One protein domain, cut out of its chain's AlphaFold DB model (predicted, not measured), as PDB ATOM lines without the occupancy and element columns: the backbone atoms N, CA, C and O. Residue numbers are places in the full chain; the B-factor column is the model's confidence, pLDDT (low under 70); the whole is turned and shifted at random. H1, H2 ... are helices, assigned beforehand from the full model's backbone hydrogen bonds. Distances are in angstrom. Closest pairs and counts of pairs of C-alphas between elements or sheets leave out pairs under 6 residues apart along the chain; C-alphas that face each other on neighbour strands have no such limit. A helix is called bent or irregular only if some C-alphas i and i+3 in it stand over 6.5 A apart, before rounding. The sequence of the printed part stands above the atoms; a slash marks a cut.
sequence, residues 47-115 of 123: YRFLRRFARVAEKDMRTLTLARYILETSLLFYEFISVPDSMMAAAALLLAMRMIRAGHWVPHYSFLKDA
ATOM      1  N   TYR A  47      27.670  38.752  27.778       81.12
ATOM      2  CA  TYR A  47      28.895  39.039  28.518       81.12
ATOM      3  C   TYR A  47      29.704  37.787  28.924       81.12
ATOM      4  O   TYR A  47      30.939  37.801  28.918       81.12
ATOM      5  N   ARG A  48      29.036  36.673  29.258       83.56
ATOM      6  CA  ARG A  48      29.686  35.402  29.614       83.56
ATOM      7  C   ARG A  48      30.492  34.846  28.440       83.56
ATOM      8  O   ARG A  48      31.608  34.363  28.651       83.56
ATOM      9  N   PHE A  49      29.982  34.962  27.212       82.75
ATOM     10  CA  PHE A  49      30.721  34.584  26.004       82.75
ATOM     11  C   PHE A  49      31.908  35.512  25.763       82.75
ATOM     12  O   PHE A  49      33.007  35.030  25.488       82.75
ATOM     13  N   LEU A  50      31.736  36.819  25.977       82.62
ATOM     14  CA  LEU A  50      32.833  37.777  25.851       82.62
ATOM     15  C   LEU A  50      33.990  37.454  26.807       82.62
ATOM     16  O   LEU A  50      35.149  37.544  26.415       82.62
ATOM     17  N   ARG A  51      33.707  37.000  28.037       83.12
ATOM     18  CA  ARG A  51      34.751  36.563  28.982       83.12
ATOM     19  C   ARG A  51      35.491  35.308  28.508       83.12
ATOM     20  O   ARG A  51      36.691  35.197  28.751       83.12
ATOM     21  N   ARG A  52      34.806  34.379  27.831       85.38
ATOM     22  CA  ARG A  52      35.448  33.206  27.210       85.38
ATOM     23  C   ARG A  52      36.349  33.633  26.054       85.38
ATOM     24  O   ARG A  52      37.504  33.225  26.017       85.38
ATOM     25  N   PHE A  53      35.869  34.517  25.181       81.44
ATOM     26  CA  PHE A  53      36.672  35.041  24.077       81.44
ATOM     27  C   PHE A  53      37.855  35.885  24.552       81.44
ATOM     28  O   PHE A  53      38.934  35.775  23.985       81.44
ATOM     29  N   ALA A  54      37.697  36.657  25.627       81.00
ATOM     30  CA  ALA A  54      38.775  37.445  26.217       81.00
ATOM     31  C   ALA A  54      39.957  36.578  26.682       81.00
ATOM     32  O   ALA A  54      41.102  36.987  26.518       81.00
ATOM     33  N   ARG A  55      39.686  35.379  27.222       80.56
ATOM     34  CA  ARG A  55      40.734  34.418  27.612       80.56
ATOM     35  C   ARG A  55      41.502  33.884  26.406       80.56
ATOM     36  O   ARG A  55      42.707  33.747  26.489       80.56
ATOM     37  N   VAL A  56      40.808  33.601  25.305       77.00
ATOM     38  CA  VAL A  56      41.424  33.067  24.075       77.00
ATOM     39  C   VAL A  56      42.161  34.153  23.290       77.00
ATOM     40  O   VAL A  56      43.142  33.875  22.612       77.00
ATOM     41  N   ALA A  57      41.676  35.392  23.345       73.94
ATOM     42  CA  ALA A  57      42.218  36.482  22.548       73.94
ATOM     43  C   ALA A  57      43.484  37.119  23.151       73.94
ATOM     44  O   ALA A  57      44.195  37.794  22.406       73.94
ATOM     45  N   GLU A  58      43.738  36.942  24.459       73.12
ATOM     46  CA  GLU A  58      44.886  37.500  25.205       73.12
ATOM     47  C   GLU A  58      45.226  38.947  24.790       73.12
ATOM     48  O   GLU A  58      46.353  39.281  24.429       73.12
ATOM     49  N   LYS A  59      44.208  39.821  24.757       73.94
ATOM     50  CA  LYS A  59      44.352  41.224  24.335       73.94
ATOM     51  C   LYS A  59      44.454  42.177  25.514       73.94
ATOM     52  O   LYS A  59      43.958  41.903  26.606       73.94
ATOM     53  N   ASP A  60      45.025  43.345  25.228       80.50
ATOM     54  CA  ASP A  60      45.107  44.467  26.155       80.50
ATOM     55  C   ASP A  60      43.760  44.789  26.806       80.50
ATOM     56  O   ASP A  60      42.701  44.765  26.168       80.50
ATOM     57  N   MET A  61      43.825  45.211  28.072       83.81
ATOM     58  CA  MET A  61      42.657  45.637  28.848       83.81
ATOM     59  C   MET A  61      41.821  46.687  28.106       83.81
ATOM     60  O   MET A  61      40.595  46.628  28.130       83.81
ATOM     61  N   ARG A  62      42.475  47.615  27.392       84.62
ATOM     62  CA  ARG A  62      41.809  48.680  26.623       84.62
ATOM     63  C   ARG A  62      40.878  48.109  25.546       84.62
ATOM     64  O   ARG A  62      39.753  48.579  25.398       84.62
ATOM     65  N   THR A  63      41.313  47.055  24.858       84.88
ATOM     66  CA  THR A  63      40.534  46.366  23.820       84.88
ATOM     67  C   THR A  63      39.348  45.615  24.410       84.88
ATOM     68  O   THR A  63      38.255  45.646  23.850       84.88
ATOM     69  N   LEU A  64      39.526  44.992  25.577       86.44
ATOM     70  CA  LEU A  64      38.445  44.292  26.272       86.44
ATOM     71  C   LEU A  64      37.386  45.250  26.825       86.44
ATOM     72  O   LEU A  64      36.195  44.952  26.752       86.44
ATOM     73  N   THR A  65      37.794  46.407  27.351       89.56
ATOM     74  CA  THR A  65      36.861  47.450  27.795       89.56
ATOM     75  C   THR A  65      36.054  48.001  26.624       89.56
ATOM     76  O   THR A  65      34.838  48.129  26.742       89.56
ATOM     77  N   LEU A  66      36.696  48.252  25.478       89.50
ATOM     78  CA  LEU A  66      35.993  48.701  24.278       89.50
ATOM     79  C   LEU A  66      35.004  47.644  23.766       89.50
ATOM     80  O   LEU A  66      33.868  47.971  23.440       89.50
ATOM     81  N   ALA A  67      35.401  46.370  23.751       89.81
ATOM     82  CA  ALA A  67      34.511  45.281  23.350       89.81
ATOM     83  C   ALA A  67      33.282  45.161  24.270       89.81
ATOM     84  O   ALA A  67      32.178  44.937  23.780       89.81
ATOM     85  N   ARG A  68      33.452  45.346  25.589       89.75
ATOM     86  CA  ARG A  68      32.332  45.382  26.549       89.75
ATOM     87  C   ARG A  68      31.378  46.532  26.262       89.75
ATOM     88  O   ARG A  68      30.178  46.303  26.202       89.75
ATOM     89  N   TYR A  69      31.920  47.722  26.021       90.56
ATOM     90  CA  TYR A  69      31.122  48.899  25.695       90.56
ATOM     91  C   TYR A  69      30.280  48.689  24.427       90.56
ATOM     92  O   TYR A  69      29.077  48.949  24.422       90.56
ATOM     93  N   ILE A  70      30.886  48.147  23.366       91.12
ATOM     94  CA  ILE A  70      30.184  47.837  22.110       91.12
ATOM     95  C   ILE A  70      29.076  46.801  22.343       91.12
ATOM     96  O   ILE A  70      27.973  46.953  21.821       91.12
ATOM     97  N   LEU A  71      29.349  45.764  23.140       89.75
ATOM     98  CA  LEU A  71      28.374  44.721  23.451       89.75
ATOM     99  C   LEU A  71      27.178  45.267  24.247       89.75
ATOM    100  O   LEU A  71      26.033  44.994  23.899       89.75
ATOM    101  N   GLU A  72      27.426  46.072  25.277       89.56
ATOM    102  CA  GLU A  72      26.370  46.727  26.062       89.56
ATOM    103  C   GLU A  72      25.533  47.671  25.195       89.56
ATOM    104  O   GLU A  72      24.312  47.705  25.315       89.56
ATOM    105  N   THR A  73      26.174  48.362  24.252       90.12
ATOM    106  CA  THR A  73      25.474  49.217  23.289       90.12
ATOM    107  C   THR A  73      24.579  48.394  22.359       90.12
ATOM    108  O   THR A  73      23.457  48.801  22.079       90.12
ATOM    109  N   SER A  74      25.019  47.207  21.919       87.56
ATOM    110  CA  SER A  74      24.189  46.328  21.080       87.56
ATOM    111  C   SER A  74      22.941  45.801  21.795       87.56
ATOM    112  O   SER A  74      21.917  45.616  21.152       87.56
ATOM    113  N   LEU A  75      22.978  45.647  23.123       85.12
ATOM    114  CA  LEU A  75      21.815  45.214  23.909       85.12
ATOM    115  C   LEU A  75      20.711  46.279  24.003       85.12
ATOM    116  O   LEU A  75      19.576  45.948  24.330       85.12
ATOM    117  N   LEU A  76      21.021  47.547  23.717       87.31
ATOM    118  CA  LEU A  76      20.033  48.631  23.748       87.31
ATOM    119  C   LEU A  76      19.113  48.632  22.520       87.31
ATOM    120  O   LEU A  76      18.045  49.242  22.563       87.31
ATOM    121  N   PHE A  77      19.510  47.977  21.426       87.88
ATOM    122  CA  PHE A  77      18.735  47.971  20.189       87.88
ATOM    123  C   PHE A  77      17.896  46.696  20.064       87.88
ATOM    124  O   PHE A  77      18.422  45.584  20.035       87.88
ATOM    125  N   TYR A  78      16.583  46.867  19.890       87.06
ATOM    126  CA  TYR A  78      15.626  45.761  19.734       87.06
ATOM    127  C   TYR A  78      15.882  44.882  18.502       87.06
ATOM    128  O   TYR A  78      15.521  43.708  18.490       87.06
ATOM    129  N   GLU A  79      16.533  45.421  17.471       86.69
ATOM    130  CA  GLU A  79      16.827  44.704  16.226       86.69
ATOM    131  C   GLU A  79      17.736  43.480  16.442       86.69
ATOM    132  O   GLU A  79      17.674  42.512  15.680       86.69
ATOM    133  N   PHE A  80      18.547  43.481  17.507       81.19
ATOM    134  CA  PHE A  80      19.494  42.404  17.799       81.19
ATOM    135  C   PHE A  80      18.913  41.253  18.625       81.19
ATOM    136  O   PHE A  80      19.618  40.277  18.862       81.19
ATOM    137  N   ILE A  81      17.626  41.291  18.993       83.94
ATOM    138  CA  ILE A  81      17.003  40.241  19.821       83.94
ATOM    139  C   ILE A  81      16.969  38.864  19.133       83.94
ATOM    140  O   ILE A  81      16.909  37.832  19.792       83.94
ATOM    141  N   SER A  82      17.015  38.847  17.796       84.88
ATOM    142  CA  SER A  82      17.029  37.623  16.981       84.88
ATOM    143  C   SER A  82      18.428  37.021  16.802       84.88
ATOM    144  O   SER A  82      18.568  35.914  16.277       84.88
ATOM    145  N   VAL A  83      19.480  37.743  17.204       83.56
ATOM    146  CA  VAL A  83      20.870  37.325  17.014       83.56
ATOM    147  C   VAL A  83      21.342  36.562  18.252       83.56
ATOM    148  O   VAL A  83      21.148  37.034  19.366       83.56
ATOM    149  N   PRO A  84      22.018  35.409  18.098       84.69
ATOM    150  CA  PRO A  84      22.542  34.689  19.248       84.69
ATOM    151  C   PRO A  84      23.652  35.478  19.961       84.69
ATOM    152  O   PRO A  84      24.614  35.945  19.345       84.69
ATOM    153  N   ASP A  85      23.573  35.513  21.288       84.19
ATOM    154  CA  ASP A  85      24.505  36.158  22.220       84.19
ATOM    155  C   ASP A  85      25.990  35.835  21.980       84.19
ATOM    156  O   ASP A  85      26.870  36.696  22.087       84.19
ATOM    157  N   SER A  86      26.291  34.590  21.605       86.62
ATOM    158  CA  SER A  86      27.651  34.147  21.279       86.62
ATOM    159  C   SER A  86      28.214  34.850  20.040       86.62
ATOM    160  O   SER A  86      29.400  35.186  19.996       86.62
ATOM    161  N   MET A  87      27.362  35.121  19.051       84.12
ATOM    162  CA  MET A  87      27.725  35.820  17.825       84.12
ATOM    163  C   MET A  87      27.896  37.318  18.073       84.12
ATOM    164  O   MET A  87      28.867  37.901  17.589       84.12
ATOM    165  N   MET A  88      27.011  37.926  18.872       87.44
ATOM    166  CA  MET A  88      27.129  39.335  19.267       87.44
ATOM    167  C   MET A  88      28.442  39.599  20.010       87.44
ATOM    168  O   MET A  88      29.180  40.523  19.664       87.44
ATOM    169  N   ALA A  89      28.804  38.731  20.959       87.81
ATOM    170  CA  ALA A  89      30.066  38.836  21.687       87.81
ATOM    171  C   ALA A  89      31.300  38.722  20.770       87.81
ATOM    172  O   ALA A  89      32.270  39.466  20.944       87.81
ATOM    173  N   ALA A  90      31.270  37.828  19.774       86.25
ATOM    174  CA  ALA A  90      32.355  37.689  18.802       86.25
ATOM    175  C   ALA A  90      32.466  38.914  17.872       86.25
ATOM    176  O   ALA A  90      33.572  39.401  17.616       86.25
ATOM    177  N   ALA A  91      31.331  39.440  17.401       87.19
ATOM    178  CA  ALA A  91      31.275  40.631  16.556       87.19
ATOM    179  C   ALA A  91      31.779  41.883  17.293       87.19
ATOM    180  O   ALA A  91      32.587  42.633  16.742       87.19
ATOM    181  N   ALA A  92      31.380  42.070  18.555       88.69
ATOM    182  CA  ALA A  92      31.825  43.187  19.387       88.69
ATOM    183  C   ALA A  92      33.345  43.173  19.615       88.69
ATOM    184  O   ALA A  92      34.006  44.207  19.503       88.69
ATOM    185  N   LEU A  93      33.922  41.992  19.872       86.25
ATOM    186  CA  LEU A  93      35.369  41.840  20.028       86.25
ATOM    187  C   LEU A  93      36.116  42.152  18.723       86.25
ATOM    188  O   LEU A  93      37.118  42.869  18.743       86.25
ATOM    189  N   LEU A  94      35.618  41.657  17.585       84.69
ATOM    190  CA  LEU A  94      36.195  41.944  16.269       84.69
ATOM    191  C   LEU A  94      36.166  43.444  15.951       84.69
ATOM    192  O   LEU A  94      37.166  43.988  15.474       84.69
ATOM    193  N   LEU A  95      35.047  44.111  16.233       87.31
ATOM    194  CA  LEU A  95      34.896  45.545  16.012       87.31
ATOM    195  C   LEU A  95      35.862  46.350  16.891       87.31
ATOM    196  O   LEU A  95      36.573  47.211  16.378       87.31
ATOM    197  N   ALA A  96      35.978  46.009  18.179       88.56
ATOM    198  CA  ALA A  96      36.927  46.651  19.089       88.56
ATOM    199  C   ALA A  96      38.383  46.539  18.599       88.56
ATOM    200  O   ALA A  96      39.133  47.516  18.629       88.56
ATOM    201  N   MET A  97      38.778  45.367  18.089       81.81
ATOM    202  CA  MET A  97      40.120  45.156  17.530       81.81
ATOM    203  C   MET A  97      40.369  46.008  16.279       81.81
ATOM    204  O   MET A  97      41.444  46.595  16.135       81.81
ATOM    205  N   ARG A  98      39.366  46.130  15.398       83.44
ATOM    206  CA  ARG A  98      39.439  46.993  14.208       83.44
ATOM    207  C   ARG A  98      39.601  48.464  14.583       83.44
ATOM    208  O   ARG A  98      40.422  49.144  13.973       83.44
ATOM    209  N   MET A  99      38.874  48.933  15.596       84.62
ATOM    210  CA  MET A  99      38.929  50.326  16.055       84.62
ATOM    211  C   MET A  99      40.292  50.698  16.652       84.62
ATOM    212  O   MET A  99      40.795  51.786  16.395       84.62
ATOM    213  N   ILE A 100      40.925  49.789  17.398       82.06
ATOM    214  CA  ILE A 100      42.224  50.039  18.052       82.06
ATOM    215  C   ILE A 100      43.411  49.797  17.088       82.06
ATOM    216  O   ILE A 100      44.565  49.994  17.455       82.06
ATOM    217  N   ARG A 101      43.157  49.412  15.823       70.00
ATOM    218  CA  ARG A 101      44.183  48.995  14.835       70.00
ATOM    219  C   ARG A 101      45.094  47.874  15.366       70.00
ATOM    220  O   ARG A 101      46.209  47.691  14.880       70.00
ATOM    221  N   ALA A 102      44.616  47.106  16.347       59.28
ATOM    222  CA  ALA A 102      45.368  46.060  17.031       59.28
ATOM    223  C   ALA A 102      45.366  44.759  16.213       59.28
ATOM    224  O   ALA A 102      44.731  43.784  16.599       59.28
ATOM    225  N   GLY A 103      46.078  44.755  15.083       57.34
ATOM    226  CA  GLY A 103      46.384  43.555  14.295       57.34
ATOM    227  C   GLY A 103      45.178  42.798  13.718       57.34
ATOM    228  O   GLY A 103      44.014  43.062  14.014       57.34
ATOM    229  N   HIS A 104      45.454  41.839  12.832       54.19
ATOM    230  CA  HIS A 104      44.423  40.951  12.303       54.19
ATOM    231  C   HIS A 104      44.167  39.811  13.304       54.19
ATOM    232  O   HIS A 104      45.092  39.148  13.768       54.19
ATOM    233  N   TRP A 105      42.905  39.557  13.644       51.31
ATOM    234  CA  TRP A 105      42.508  38.340  14.353       51.31
ATOM    235  C   TRP A 105      42.117  37.288  13.316       51.31
ATOM    236  O   TRP A 105      41.212  37.531  12.517       51.31
ATOM    237  N   VAL A 106      42.798  36.140  13.296       55.78
ATOM    238  CA  VAL A 106      42.300  34.930  12.616       55.78
ATOM    239  C   VAL A 106      42.354  33.778  13.608       55.78
ATOM    240  O   VAL A 106      43.415  33.209  13.844       55.78
ATOM    241  N   PRO A 107      41.246  33.531  14.312       52.91
ATOM    242  CA  PRO A 107      40.764  32.166  14.465       52.91
ATOM    243  C   PRO A 107      39.224  32.087  14.512       52.91
ATOM    244  O   PRO A 107      38.536  32.843  15.197       52.91
ATOM    245  N   HIS A 108      38.702  31.104  13.777       49.25
ATOM    246  CA  HIS A 108      37.307  30.646  13.767       49.25
ATOM    247  C   HIS A 108      36.245  31.596  13.172       49.25
ATOM    248  O   HIS A 108      35.121  31.721  13.660       49.25
ATOM    249  N   TYR A 109      36.569  32.208  12.031       47.75
ATOM    250  CA  TYR A 109      35.619  32.945  11.180       47.75
ATOM    251  C   TYR A 109      34.431  32.097  10.664       47.75
ATOM    252  O   TYR A 109      33.454  32.652  10.163       47.75
ATOM    253  N   SER A 110      34.468  30.773  10.826       49.03
ATOM    254  CA  SER A 110      33.358  29.867  10.505       49.03
ATOM    255  C   SER A 110      32.067  30.215  11.257       49.03
ATOM    256  O   SER A 110      31.017  30.234  10.625       49.03
ATOM    257  N   PHE A 111      32.121  30.643  12.529       50.47
ATOM    258  CA  PHE A 111      30.896  30.982  13.282       50.47
ATOM    259  C   PHE A 111      30.109  32.159  12.678       50.47
ATOM    260  O   PHE A 111      28.885  32.192  12.774       50.47
ATOM    261  N   LEU A 112      30.795  33.118  12.045       50.47
ATOM    262  CA  LEU A 112      30.153  34.268  11.396       50.47
ATOM    263  C   LEU A 112      29.686  33.953   9.967       50.47
ATOM    264  O   LEU A 112      28.750  34.589   9.483       50.47
ATOM    265  N   LYS A 113      30.296  32.972   9.284       47.41
ATOM    266  CA  LYS A 113      29.839  32.517   7.957       47.41
ATOM    267  C   LYS A 113      28.483  31.824   8.031       47.41
ATOM    268  O   LYS A 113      27.621  32.101   7.198       47.41
ATOM    269  N   ASP A 114      28.279  31.003   9.057       46.59
ATOM    270  CA  ASP A 114      27.063  30.196   9.232       46.59
ATOM    271  C   ASP A 114      25.820  31.035   9.593       46.59
ATOM    272  O   ASP A 114      24.689  30.547   9.595       46.59
ATOM    273  N   ALA A 115      26.005  32.321   9.899       46.06
ATOM    274  CA  ALA A 115      24.916  33.254  10.174       46.06
ATOM    275  C   ALA A 115      24.284  33.840   8.901       46.06
ATOM    276  O   ALA A 115      23.146  34.307   8.940       46.06
TER     277      ALA A 115
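This is residues 47 to 115 of the 123 residues of the protein "Cyclin_C domain-containing protein" of Gongylonema pulchrum (UniProt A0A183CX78). A hairpin of two helices, H1 and H2, is crossed by a third helix, H4, which packs on both of them; the three centres make a triangle, with H4 nearest the middle of the domain. The short H3 sits at one end, between H2 and H4, and after H4 the chain folds back through residues 100 to 109 to the small H5, near H4. The printed part has 69 residues, with five named helices, H1 to H5 in order, and no named strand: all helix. It is compact and rounded, with a radius of gyration of the C-alphas of 11.5 A and spans of 30 by 24 by 20 A.

H1, residues 47 to 57, begins at C-alpha 47 (28.895, 39.039, 28.518) and is 14.8 A long. H2, residues 61 to 75, measures 21.4 A. H3, residues 78 to 82, is irregular: C-alphas 79 and 82 are 7.1 A apart. H4, residues 85 to 99, measures 21.1 A. H5, residues 110 to 115, ends at C-alpha 115 (24.916, 33.254, 10.174).

H1 and H2 form a helical hairpin: they touch, closest at the C-alphas of Ala 54 and Leu 64, 6.9 A, at a shallow tilt of 32 degrees, opposite ways. H4 touches H2 at a steep tilt of 50 degrees, opposite ways, with the C-alphas of Ala 67 and Leu 93 closest at 4.9 A. It touches H1 at a steep tilt of 51 degrees, the same way, closest at Leu 50 and Ala 89, C-alphas 5.1 A apart. H5 is close to H4 but not clearly touching, the closest C-alphas being Met 87 and Leu 112, 7.0 A. H3 and H4 are only just apart, at 8.4 A. Each O i to N i+4 pair is within hydrogen-bond range in H1, H2 and H4; H3 has 0 of 1, with 1 of 2 O i to N i+3 pairs, and H5 has 1 of 2.

The C-alphas farthest apart, Tyr 78 and Gly 103, are 31.3 A apart. The printed part has no cut and no long link. Residues 102 to 115 are under pLDDT 70.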